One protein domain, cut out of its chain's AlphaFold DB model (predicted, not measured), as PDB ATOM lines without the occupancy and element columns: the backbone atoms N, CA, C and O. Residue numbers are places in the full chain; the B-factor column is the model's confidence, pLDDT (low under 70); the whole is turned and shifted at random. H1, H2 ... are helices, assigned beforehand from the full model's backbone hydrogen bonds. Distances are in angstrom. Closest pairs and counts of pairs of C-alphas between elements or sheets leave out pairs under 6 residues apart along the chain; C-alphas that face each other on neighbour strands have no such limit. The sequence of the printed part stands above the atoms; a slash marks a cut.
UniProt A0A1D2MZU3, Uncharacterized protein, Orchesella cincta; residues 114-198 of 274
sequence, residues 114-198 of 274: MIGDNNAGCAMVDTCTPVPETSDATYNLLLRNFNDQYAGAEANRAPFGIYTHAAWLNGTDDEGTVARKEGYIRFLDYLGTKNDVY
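This is residues 114 to 198 of the 274 residues of an uncharacterized protein of Orchesella cincta (UniProt A0A1D2MZU3). Two long helices, H1 and H3, run the same way and spread as a narrow V from near the start of H1, with short H2 packed on the early part of H3. Long loops, residues 114 to 134 and 151 to 165, make much of the rest. The 85 printed residues hold three named helices, H1, H2, H3 in chain order, and no named strand; the class is all helix, though only 39 residues are in named elements. It is compact, radius of gyration of the C-alphas 12.7 A, spanning 37 by 28 by 19 A.

H1, residues 135 to 150, begins at C-alpha 135 (-127.633, -33.866, -57.442) and is 21.6 A long. H2 is residues 166 to 170. H3, residues 175 to 192, is 25.7 A long and ends at C-alpha 192 (-126.435, -49.144, -48.434).

H1 and H3 touch, through residues 179 to 187 alone of H3; the closest C-alphas, of Ser 135 and Gly 183, are 3.9 A apart. Their tilt of 36 degrees is only just steep. H2 touches residues 177 to 181 alone of H3, closest at the C-alphas of Leu 169 and Lys 181, 4.9 A. H1 and H2 are apart. Every O i to N i+4 pair is within hydrogen-bond range in H2 and H3, and 11 of 12 in H1.

The C-alphas farthest apart, of Ala 153 and Asp 173, are 38.9 A apart. The printed part has no cut. The H1 to H2 link is long, and no printed residue is under 70 in pLDDT.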
ATOM      1  N   MET A 114    -141.610 -44.715 -62.822       98.19
ATOM      2  CA  MET A 114    -141.367 -43.617 -61.902       98.19
ATOM      3  C   MET A 114    -142.318 -42.465 -62.222       98.19
ATOM      4  O   MET A 114    -142.843 -42.365 -63.326       98.19
ATOM      5  N   ILE A 115    -142.528 -41.576 -61.256       97.94
ATOM      6  CA  ILE A 115    -143.250 -40.318 -61.449       97.94
ATOM      7  C   ILE A 115    -142.245 -39.163 -61.410       97.94
ATOM      8  O   ILE A 115    -141.556 -38.959 -60.397       97.94
ATOM      9  N   GLY A 116    -142.150 -38.434 -62.527       97.25
ATOM     10  CA  GLY A 116    -141.352 -37.213 -62.684       97.25
ATOM     11  C   GLY A 116    -141.936 -36.016 -61.924       97.25
ATOM     12  O   GLY A 116    -143.020 -36.115 -61.350       97.25
ATOM     13  N   ASP A 117    -141.230 -34.878 -61.884       95.62
ATOM     14  CA  ASP A 117    -141.720 -33.687 -61.148       95.62
ATOM     15  C   ASP A 117    -142.960 -33.073 -61.809       95.62
ATOM     16  O   ASP A 117    -143.749 -32.391 -61.161       95.62
ATOM     17  N   ASN A 118    -143.165 -33.355 -63.097       96.19
ATOM     18  CA  ASN A 118    -144.373 -32.990 -63.829       96.19
ATOM     19  C   ASN A 118    -145.558 -33.950 -63.585       96.19
ATOM     20  O   ASN A 118    -146.569 -33.844 -64.275       96.19
ATOM     21  N   ASN A 119    -145.434 -34.895 -62.648       96.00
ATOM     22  CA  ASN A 119    -146.391 -35.968 -62.364       96.00
ATOM     23  C   ASN A 119    -146.641 -36.966 -63.515       96.00
ATOM     24  O   ASN A 119    -147.574 -37.765 -63.431       96.00
ATOM     25  N   ALA A 120    -145.819 -36.968 -64.568       96.81
ATOM     26  CA  ALA A 120    -145.906 -37.952 -65.645       96.81
ATOM     27  C   ALA A 120    -145.133 -39.237 -65.310       96.81
ATOM     28  O   ALA A 120    -144.109 -39.202 -64.620       96.81
ATOM     29  N   GLY A 121    -145.628 -40.361 -65.834       96.81
ATOM     30  CA  GLY A 121    -144.970 -41.663 -65.767       96.81
ATOM     31  C   GLY A 121    -143.734 -41.738 -66.664       96.81
ATOM     32  O   GLY A 121    -143.733 -41.210 -67.776       96.81
ATOM     33  N   CYS A 122    -142.689 -42.401 -66.183       97.62
ATOM     34  CA  CYS A 122    -141.471 -42.680 -66.932       97.62
ATOM     35  C   CYS A 122    -140.903 -44.049 -66.541       97.62
ATOM     36  O   CYS A 122    -140.526 -44.280 -65.394       97.62
ATOM     37  N   ALA A 123    -140.793 -44.951 -67.515       97.38
ATOM     38  CA  ALA A 123    -140.248 -46.296 -67.315       97.38
ATOM     39  C   ALA A 123    -138.730 -46.303 -67.082       97.38
ATOM     40  O   ALA A 123    -138.178 -47.232 -66.496       97.38
ATOM     41  N   MET A 124    -138.041 -45.285 -67.599       98.12
ATOM     42  CA  MET A 124    -136.594 -45.122 -67.521       98.12
ATOM     43  C   MET A 124    -136.285 -43.759 -66.900       98.12
ATOM     44  O   MET A 124    -136.934 -42.766 -67.237       98.12
ATOM     45  N   VAL A 125    -135.278 -43.684 -66.030       97.44
ATOM     46  CA  VAL A 125    -134.943 -42.453 -65.288       97.44
ATOM     47  C   VAL A 125    -134.592 -41.303 -66.234       97.44
ATOM     48  O   VAL A 125    -134.964 -40.158 -66.004       97.44
ATOM     49  N   ASP A 126    -133.917 -41.621 -67.335       96.56
ATOM     50  CA  ASP A 126    -133.508 -40.666 -68.365       96.56
ATOM     51  C   ASP A 126    -134.650 -40.172 -69.263       96.56
ATOM     52  O   ASP A 126    -134.457 -39.232 -70.032       96.56
ATOM     53  N   THR A 127    -135.842 -40.755 -69.126       96.56
ATOM     54  CA  THR A 127    -137.078 -40.297 -69.783       96.56
ATOM     55  C   THR A 127    -138.005 -39.527 -68.842       96.56
ATOM     56  O   THR A 127    -139.026 -38.991 -69.277       96.56
ATOM     57  N   CYS A 128    -137.667 -39.436 -67.553       97.56
ATOM     58  CA  CYS A 128    -138.422 -38.620 -66.612       97.56
ATOM     59  C   CYS A 128    -138.252 -37.134 -66.935       97.56
ATOM     60  O   CYS A 128    -137.150 -36.661 -67.213       97.56
ATOM     61  N   THR A 129    -139.364 -36.399 -66.901       95.25
ATOM     62  CA  THR A 129    -139.412 -34.976 -67.248       95.25
ATOM     63  C   THR A 129    -139.858 -34.148 -66.033       95.25
ATOM     64  O   THR A 129    -140.764 -34.575 -65.312       95.25
ATOM     65  N   PRO A 130    -139.274 -32.961 -65.792       96.25
ATOM     66  CA  PRO A 130    -138.047 -32.456 -66.406       96.25
ATOM     67  C   PRO A 130    -136.847 -33.347 -66.066       96.25
ATOM     68  O   PRO A 130    -136.856 -34.077 -65.074       96.25
ATOM     69  N   VAL A 131    -135.822 -33.291 -66.913       96.00
ATOM     70  CA  VAL A 131    -134.558 -33.974 -66.640       96.00
ATOM     71  C   VAL A 131    -133.925 -33.319 -65.406       96.00
ATOM     72  O   VAL A 131    -133.801 -32.096 -65.388       96.00
ATOM     73  N   PRO A 132    -133.522 -34.084 -64.377       96.31
ATOM     74  CA  PRO A 132    -132.850 -33.524 -63.212       96.31
ATOM     75  C   PRO A 132    -131.540 -32.819 -63.587       96.31
ATOM     76  O   PRO A 132    -130.669 -33.431 -64.202       96.31
ATOM     77  N   GLU A 133    -131.388 -31.560 -63.177       95.94
ATOM     78  CA  GLU A 133    -130.172 -30.762 -63.416       95.94
ATOM     79  C   GLU A 133    -129.258 -30.680 -62.182       95.94
ATOM     80  O   GLU A 133    -128.130 -30.212 -62.273       95.94
ATOM     81  N   THR A 134    -129.723 -31.152 -61.019       97.88
ATOM     82  CA  THR A 134    -128.956 -31.130 -59.765       97.88
ATOM     83  C   THR A 134    -128.854 -32.512 -59.118       97.88
ATOM     84  O   THR A 134    -129.665 -33.418 -59.354       97.88
ATOM     85  N   SER A 135    -127.855 -32.661 -58.244       98.44
ATOM     86  CA  SER A 135    -127.633 -33.866 -57.442       98.44
ATOM     87  C   SER A 135    -128.823 -34.143 -56.522       98.44
ATOM     88  O   SER A 135    -129.302 -35.275 -56.449       98.44
ATOM     89  N   ASP A 136    -129.384 -33.097 -55.906       98.62
ATOM     90  CA  ASP A 136    -130.589 -33.211 -55.080       98.62
ATOM     91  C   ASP A 136    -131.821 -33.603 -55.895       98.62
ATOM     92  O   ASP A 136    -132.578 -34.465 -55.453       98.62
ATOM     93  N   ALA A 137    -132.024 -33.032 -57.086       98.25
ATOM     94  CA  ALA A 137    -133.158 -33.393 -57.936       98.25
ATOM     95  C   ALA A 137    -133.111 -34.880 -58.324       98.25
ATOM     96  O   ALA A 137    -134.110 -35.590 -58.211       98.25
ATOM     97  N   THR A 138    -131.929 -35.378 -58.696       98.50
ATOM     98  CA  THR A 138    -131.726 -36.789 -59.054       98.50
ATOM     99  C   THR A 138    -131.938 -37.706 -57.849       98.50
ATOM    100  O   THR A 138    -132.692 -38.675 -57.933       98.50
ATOM    101  N   TYR A 139    -131.325 -37.377 -56.706       98.81
ATOM    102  CA  TYR A 139    -131.490 -38.128 -55.462       98.81
ATOM    103  C   TYR A 139    -132.959 -38.185 -55.022       98.81
ATOM    104  O   TYR A 139    -133.474 -39.262 -54.723       98.81
ATOM    105  N   ASN A 140    -133.661 -37.048 -55.034       98.62
ATOM    106  CA  ASN A 140    -135.052 -36.956 -54.599       98.62
ATOM    107  C   ASN A 140    -136.020 -37.662 -55.560       98.62
ATOM    108  O   ASN A 140    -136.968 -38.296 -55.091       98.62
ATOM    109  N   LEU A 141    -135.778 -37.599 -56.878       98.56
ATOM    110  CA  LEU A 141    -136.531 -38.361 -57.881       98.56
ATOM    111  C   LEU A 141    -136.444 -39.865 -57.599       98.56
ATOM    112  O   LEU A 141    -137.472 -40.544 -57.560       98.56
ATOM    113  N   LEU A 142    -135.238 -40.390 -57.372       98.69
ATOM    114  CA  LEU A 142    -135.037 -41.810 -57.081       98.69
ATOM    115  C   LEU A 142    -135.631 -42.193 -55.723       98.69
ATOM    116  O   LEU A 142    -136.382 -43.164 -55.631       98.69
ATOM    117  N   LEU A 143    -135.365 -41.400 -54.682       98.56
ATOM    118  CA  LEU A 143    -135.801 -41.682 -53.318       98.56
ATOM    119  C   LEU A 143    -137.325 -41.727 -53.183       98.56
ATOM    120  O   LEU A 143    -137.852 -42.646 -52.555       98.56
ATOM    121  N   ARG A 144    -138.053 -40.765 -53.765       97.62
ATOM    122  CA  ARG A 144    -139.522 -40.764 -53.663       97.62
ATOM    123  C   ARG A 144    -140.135 -41.979 -54.362       97.62
ATOM    124  O   ARG A 144    -141.036 -42.597 -53.809       97.62
ATOM    125  N   ASN A 145    -139.597 -42.358 -55.524       98.31
ATOM    126  CA  ASN A 145    -140.094 -43.492 -56.297       98.31
ATOM    127  C   ASN A 145    -139.714 -44.839 -55.666       98.31
ATOM    128  O   ASN A 145    -140.507 -45.776 -55.693       98.31
ATOM    129  N   PHE A 146    -138.552 -44.923 -55.020       98.56
ATOM    130  CA  PHE A 146    -138.191 -46.053 -54.170       98.56
ATOM    131  C   PHE A 146    -139.147 -46.193 -52.979       98.56
ATOM    132  O   PHE A 146    -139.636 -47.287 -52.693       98.56
ATOM    133  N   ASN A 147    -139.464 -45.082 -52.304       98.00
ATOM    134  CA  ASN A 147    -140.358 -45.089 -51.148       98.00
ATOM    135  C   ASN A 147    -141.771 -45.554 -51.495       98.00
ATOM    136  O   ASN A 147    -142.414 -46.158 -50.644       98.00
ATOM    137  N   ASP A 148    -142.223 -45.379 -52.734       97.12
ATOM    138  CA  ASP A 148    -143.503 -45.922 -53.192       97.12
ATOM    139  C   ASP A 148    -143.583 -47.450 -53.077       97.12
ATOM    140  O   ASP A 148    -144.658 -47.980 -52.810       97.12
ATOM    141  N   GLN A 149    -142.447 -48.141 -53.209       98.06
ATOM    142  CA  GLN A 149    -142.353 -49.593 -53.033       98.06
ATOM    143  C   GLN A 149    -141.909 -49.983 -51.619       98.06
ATOM    144  O   GLN A 149    -142.257 -51.059 -51.136       98.06
ATOM    145  N   TYR A 150    -141.137 -49.127 -50.945       98.19
ATOM    146  CA  TYR A 150    -140.484 -49.447 -49.675       98.19
ATOM    147  C   TYR A 150    -141.303 -49.079 -48.423       98.19
ATOM    148  O   TYR A 150    -141.369 -49.876 -47.483       98.19
ATOM    149  N   ALA A 151    -141.912 -47.887 -48.392       95.88
ATOM    150  CA  ALA A 151    -142.514 -47.308 -47.180       95.88
ATOM    151  C   ALA A 151    -143.797 -46.476 -47.405       95.88
ATOM    152  O   ALA A 151    -144.330 -45.907 -46.455       95.88
ATOM    153  N   GLY A 152    -144.290 -46.364 -48.640       90.75
ATOM    154  CA  GLY A 152    -145.548 -45.694 -48.965       90.75
ATOM    155  C   GLY A 152    -146.780 -46.434 -48.432       90.75
ATOM    156  O   GLY A 152    -146.710 -47.599 -48.057       90.75
ATOM    157  N   ALA A 153    -147.937 -45.768 -48.435       92.69
ATOM    158  CA  ALA A 153    -149.186 -46.341 -47.914       92.69
ATOM    159  C   ALA A 153    -149.621 -47.632 -48.637       92.69
ATOM    160  O   ALA A 153    -150.183 -48.527 -48.016       92.69
ATOM    161  N   GLU A 154    -149.329 -47.733 -49.935       95.44
ATOM    162  CA  GLU A 154    -149.625 -48.897 -50.783       95.44
ATOM    163  C   GLU A 154    -148.371 -49.744 -51.063       95.44
ATOM    164  O   GLU A 154    -148.355 -50.563 -51.983       95.44
ATOM    165  N   ALA A 155    -147.291 -49.530 -50.304       97.06
ATOM    166  CA  ALA A 155    -146.036 -50.236 -50.502       97.06
ATOM    167  C   ALA A 155    -146.199 -51.734 -50.220       97.06
ATOM    168  O   ALA A 155    -146.604 -52.148 -49.136       97.06
ATOM    169  N   ASN A 156    -145.807 -52.553 -51.192       97.81
ATOM    170  CA  ASN A 156    -145.797 -54.011 -51.087       97.81
ATOM    171  C   ASN A 156    -144.405 -54.609 -51.357       97.81
ATOM    172  O   ASN A 156    -144.304 -55.799 -51.652       97.81
ATOM    173  N   ARG A 157    -143.346 -53.787 -51.280       97.56
ATOM    174  CA  ARG A 157    -141.940 -54.171 -51.491       97.56
ATOM    175  C   ARG A 157    -141.635 -54.751 -52.879       97.56
ATOM    176  O   ARG A 157    -140.625 -55.436 -53.018       97.56
ATOM    177  N   ALA A 158    -142.458 -54.465 -53.895       98.25
ATOM    178  CA  ALA A 158    -142.172 -54.881 -55.268       98.25
ATOM    179  C   ALA A 158    -140.786 -54.386 -55.734       98.25
ATOM    180  O   ALA A 158    -140.354 -53.304 -55.317       98.25
ATOM    181  N   PRO A 159    -140.064 -55.146 -56.584       98.19
ATOM    182  CA  PRO A 159    -138.717 -54.779 -57.002       98.19
ATOM    183  C   PRO A 159    -138.679 -53.395 -57.659       98.19
ATOM    184  O   PRO A 159    -139.281 -53.170 -58.708       98.19
ATOM    185  N   PHE A 160    -137.938 -52.467 -57.053       98.12
ATOM    186  CA  PHE A 160    -137.730 -51.134 -57.608       98.12
ATOM    187  C   PHE A 160    -136.607 -51.168 -58.651       98.12
ATOM    188  O   PHE A 160    -135.434 -51.348 -58.320       98.12
ATOM    189  N   GLY A 161    -136.975 -51.023 -59.922       97.50
ATOM    190  CA  GLY A 161    -136.032 -50.999 -61.035       97.50
ATOM    191  C   GLY A 161    -135.483 -49.600 -61.298       97.50
ATOM    192  O   GLY A 161    -136.246 -48.649 -61.433       97.50
ATOM    193  N   ILE A 162    -134.161 -49.483 -61.441       96.75
ATOM    194  CA  ILE A 162    -133.510 -48.252 -61.897       96.75
ATOM    195  C   ILE A 162    -132.951 -48.508 -63.291       96.75
ATOM    196  O   ILE A 162    -131.920 -49.160 -63.463       96.75
ATOM    197  N   TYR A 163    -133.675 -48.042 -64.302       98.00
ATOM    198  CA  TYR A 163    -133.344 -48.277 -65.701       98.00
ATOM    199  C   TYR A 163    -132.915 -46.967 -66.356       98.00
ATOM    200  O   TYR A 163    -133.641 -45.980 -66.304       98.00
ATOM    201  N   THR A 164    -131.717 -46.936 -66.932       97.38
ATOM    202  CA  THR A 164    -131.129 -45.731 -67.530       97.38
ATOM    203  C   THR A 164    -130.061 -46.122 -68.551       97.38
ATOM    204  O   THR A 164    -129.575 -47.259 -68.539       97.38
ATOM    205  N   HIS A 165    -129.682 -45.197 -69.426       97.50
ATOM    206  CA  HIS A 165    -128.521 -45.333 -70.298       97.50
ATOM    207  C   HIS A 165    -127.273 -44.709 -69.664       97.50
ATOM    208  O   HIS A 165    -127.332 -43.668 -69.014       97.50
ATOM    209  N   ALA A 166    -126.099 -45.295 -69.924       96.50
ATOM    210  CA  ALA A 166    -124.828 -44.792 -69.391       96.50
ATOM    211  C   ALA A 166    -124.558 -43.321 -69.763       96.50
ATOM    212  O   ALA A 166    -124.004 -42.577 -68.958       96.50
ATOM    213  N   ALA A 167    -125.002 -42.885 -70.948       96.12
ATOM    214  CA  ALA A 167    -124.865 -41.503 -71.404       96.12
ATOM    215  C   ALA A 167    -125.588 -40.485 -70.500       96.12
ATOM    216  O   ALA A 167    -125.162 -39.341 -70.417       96.12
ATOM    217  N   TRP A 168    -126.636 -40.890 -69.777       96.19
ATOM    218  CA  TRP A 168    -127.343 -40.003 -68.849       96.19
ATOM    219  C   TRP A 168    -126.530 -39.693 -67.581       96.19
ATOM    220  O   TRP A 168    -126.707 -38.640 -66.976       96.19
ATOM    221  N   LEU A 169    -125.613 -40.591 -67.201       96.06
ATOM    222  CA  LEU A 169    -124.731 -40.449 -66.035       96.06
ATOM    223  C   LEU A 169    -123.293 -40.052 -66.405       96.06
ATOM    224  O   LEU A 169    -122.539 -39.615 -65.543       96.06
ATOM    225  N   ASN A 170    -122.865 -40.298 -67.645       93.50
ATOM    226  CA  ASN A 170    -121.464 -40.169 -68.054       93.50
ATOM    227  C   ASN A 170    -121.305 -39.876 -69.560       93.50
ATOM    228  O   ASN A 170    -120.336 -40.320 -70.176       93.50
ATOM    229  N   GLY A 171    -122.292 -39.228 -70.187       85.00
ATOM    230  CA  GLY A 171    -122.262 -38.907 -71.620       85.00
ATOM    231  C   GLY A 171    -121.440 -37.665 -71.956       85.00
ATOM    232  O   GLY A 171    -120.818 -37.617 -73.014       85.00
ATOM    233  N   THR A 172    -121.421 -36.693 -71.050       89.12
ATOM    234  CA  THR A 172    -120.753 -35.394 -71.179       89.12
ATOM    235  C   THR A 172    -120.296 -34.921 -69.798       89.12
ATOM    236  O   THR A 172    -120.821 -35.371 -68.782       89.12
ATOM    237  N   ASP A 173    -119.335 -34.000 -69.759       91.00
ATOM    238  CA  ASP A 173    -118.835 -33.398 -68.513       91.00
ATOM    239  C   ASP A 173    -119.575 -32.092 -68.156       91.00
ATOM    240  O   ASP A 173    -119.045 -31.240 -67.447       91.00
ATOM    241  N   ASP A 174    -120.793 -31.896 -68.677       94.56
ATOM    242  CA  ASP A 174    -121.623 -30.753 -68.295       94.56
ATOM    243  C   ASP A 174    -122.118 -30.887 -66.848       94.56
ATOM    244  O   ASP A 174    -122.274 -31.994 -66.319       94.56
ATOM    245  N   GLU A 175    -122.405 -29.743 -66.226       93.44
ATOM    246  CA  GLU A 175    -122.825 -29.666 -64.824       93.44
ATOM    247  C   GLU A 175    -124.037 -30.561 -64.524       93.44
ATOM    248  O   GLU A 175    -124.059 -31.229 -63.491       93.44
ATOM    249  N   GLY A 176    -125.003 -30.659 -65.445       95.50
ATOM    250  CA  GLY A 176    -126.188 -31.499 -65.278       95.50
ATOM    251  C   GLY A 176    -125.863 -32.995 -65.282       95.50
ATOM    252  O   GLY A 176    -126.386 -33.754 -64.465       95.50
ATOM    253  N   THR A 177    -124.979 -33.464 -66.164       96.69
ATOM    254  CA  THR A 177    -124.528 -34.870 -66.172       96.69
ATOM    255  C   THR A 177    -123.733 -35.231 -64.921       96.69
ATOM    256  O   THR A 177    -124.008 -36.264 -64.303       96.69
ATOM    257  N   VAL A 178    -122.806 -34.366 -64.500       97.44
ATOM    258  CA  VAL A 178    -122.037 -34.559 -63.261       97.44
ATOM    259  C   VAL A 178    -122.979 -34.623 -62.058       97.44
ATOM    260  O   VAL A 178    -122.924 -35.574 -61.276       97.44
ATOM    261  N   ALA A 179    -123.918 -33.681 -61.961       97.75
ATOM    262  CA  ALA A 179    -124.875 -33.624 -60.867       97.75
ATOM    263  C   ALA A 179    -125.795 -34.859 -60.825       97.75
ATOM    264  O   ALA A 179    -126.034 -35.417 -59.751       97.75
ATOM    265  N   ARG A 180    -126.259 -35.360 -61.979       98.06
ATOM    266  CA  ARG A 180    -127.034 -36.614 -62.061       98.06
ATOM    267  C   ARG A 180    -126.256 -37.815 -61.537       98.06
ATOM    268  O   ARG A 180    -126.801 -38.610 -60.767       98.06
ATOM    269  N   LYS A 181    -124.977 -37.932 -61.899       98.06
ATOM    270  CA  LYS A 181    -124.087 -38.988 -61.395       98.06
ATOM    271  C   LYS A 181    -123.916 -38.916 -59.881       98.06
ATOM    272  O   LYS A 181    -124.040 -39.940 -59.211       98.06
ATOM    273  N   GLU A 182    -123.686 -37.726 -59.338       98.38
ATOM    274  CA  GLU A 182    -123.564 -37.515 -57.892       98.38
ATOM    275  C   GLU A 182    -124.848 -37.888 -57.143       98.38
ATOM    276  O   GLU A 182    -124.795 -38.617 -56.152       98.38
ATOM    277  N   GLY A 183    -126.012 -37.442 -57.627       98.56
ATOM    278  CA  GLY A 183    -127.299 -37.763 -57.008       98.56
ATOM    279  C   GLY A 183    -127.627 -39.257 -57.058       98.56
ATOM    280  O   GLY A 183    -128.158 -39.811 -56.095       98.56
ATOM    281  N   TYR A 184    -127.251 -39.930 -58.151       98.44
ATOM    282  CA  TYR A 184    -127.379 -41.378 -58.295       98.44
ATOM    283  C   TYR A 184    -126.501 -42.125 -57.281       98.44
ATOM    284  O   TYR A 184    -126.993 -43.018 -56.594       98.44
ATOM    285  N   ILE A 185    -125.230 -41.732 -57.127       98.38
ATOM    286  CA  ILE A 185    -124.313 -42.327 -56.136       98.38
ATOM    287  C   ILE A 185    -124.843 -42.117 -54.714       98.38
ATOM    288  O   ILE A 185    -124.952 -43.083 -53.965       98.38
ATOM    289  N   ARG A 186    -125.284 -40.900 -54.370       98.75
ATOM    290  CA  ARG A 186    -125.901 -40.604 -53.062       98.75
ATOM    291  C   ARG A 186    -127.108 -41.489 -52.770       98.75
ATOM    292  O   ARG A 186    -127.320 -41.894 -51.628       98.75
ATOM    293  N   PHE A 187    -127.919 -41.779 -53.786       98.75
ATOM    294  CA  PHE A 187    -129.057 -42.678 -53.634       98.75
ATOM    295  C   PHE A 187    -128.598 -44.114 -53.348       98.75
ATOM    296  O   PHE A 187    -129.137 -44.748 -52.444       98.75
ATOM    297  N   LEU A 188    -127.567 -44.612 -54.042       98.38
ATOM    298  CA  LEU A 188    -126.986 -45.927 -53.751       98.38
ATOM    299  C   LEU A 188    -126.388 -46.001 -52.339       98.38
ATOM    300  O   LEU A 188    -126.622 -46.987 -51.641       98.38
ATOM    301  N   ASP A 189    -125.689 -44.955 -51.893       98.50
ATOM    302  CA  ASP A 189    -125.153 -44.868 -50.530       98.50
ATOM    303  C   ASP A 189    -126.280 -44.924 -49.492       98.50
ATOM    304  O   ASP A 189    -126.191 -45.668 -48.514       98.50
ATOM    305  N   TYR A 190    -127.387 -44.208 -49.733       98.56
ATOM    306  CA  TYR A 190    -128.584 -44.284 -48.892       98.56
ATOM    307  C   TYR A 190    -129.150 -45.706 -48.822       98.56
ATOM    308  O   TYR A 190    -129.447 -46.181 -47.723       98.56
ATOM    309  N   LEU A 191    -129.274 -46.408 -49.955       98.19
ATOM    310  CA  LEU A 191    -129.719 -47.806 -49.956       98.19
ATOM    311  C   LEU A 191    -128.764 -48.696 -49.150       98.19
ATOM    312  O   LEU A 191    -129.227 -49.558 -48.410       98.19
ATOM    313  N   GLY A 192    -127.454 -48.441 -49.218       96.69
ATOM    314  CA  GLY A 192    -126.435 -49.144 -48.434       96.69
ATOM    315  C   GLY A 192    -126.566 -48.982 -46.914       96.69
ATOM    316  O   GLY A 192    -126.032 -49.798 -46.168       96.69
ATOM    317  N   THR A 193    -127.309 -47.978 -46.435       97.75
ATOM    318  CA  THR A 193    -127.621 -47.818 -44.999       97.75
ATOM    319  C   THR A 193    -128.765 -48.713 -44.513       97.75
ATOM    320  O   THR A 193    -129.038 -48.767 -43.311       97.75
ATOM    321  N   LYS A 194    -129.483 -49.383 -45.422       97.81
ATOM    322  CA  LYS A 194    -130.645 -50.215 -45.101       97.81
ATOM    323  C   LYS A 194    -130.234 -51.678 -44.978       97.81
ATOM    324  O   LYS A 194    -129.695 -52.262 -45.910       97.81
ATOM    325  N   ASN A 195    -130.557 -52.292 -43.843       95.94
ATOM    326  CA  ASN A 195    -130.265 -53.710 -43.591       95.94
ATOM    327  C   ASN A 195    -131.239 -54.665 -44.306       95.94
ATOM    328  O   ASN A 195    -131.034 -55.874 -44.296       95.94
ATOM    329  N   ASP A 196    -132.309 -54.127 -44.889       96.81
ATOM    330  CA  ASP A 196    -133.406 -54.842 -45.540       96.81
ATOM    331  C   ASP A 196    -133.541 -54.508 -47.037       96.81
ATOM    332  O   ASP A 196    -134.586 -54.762 -47.640       96.81
ATOM    333  N   VAL A 197    -132.488 -53.952 -47.650       97.44
ATOM    334  CA  VAL A 197    -132.427 -53.634 -49.085       97.44
ATOM    335  C   VAL A 197    -131.228 -54.324 -49.728       97.44
ATOM    336  O   VAL A 197    -130.109 -54.252 -49.230       97.44
ATOM    337  N   TYR A 198    -131.458 -54.954 -50.883       96.62
ATOM    338  CA  TYR A 198    -130.422 -55.614 -51.676       96.62
ATOM    339  C   TYR A 198    -130.446 -55.105 -53.119       96.62
ATOM    340  O   TYR A 198    -131.485 -55.127 -53.777       96.62
TER     341      TYR A 198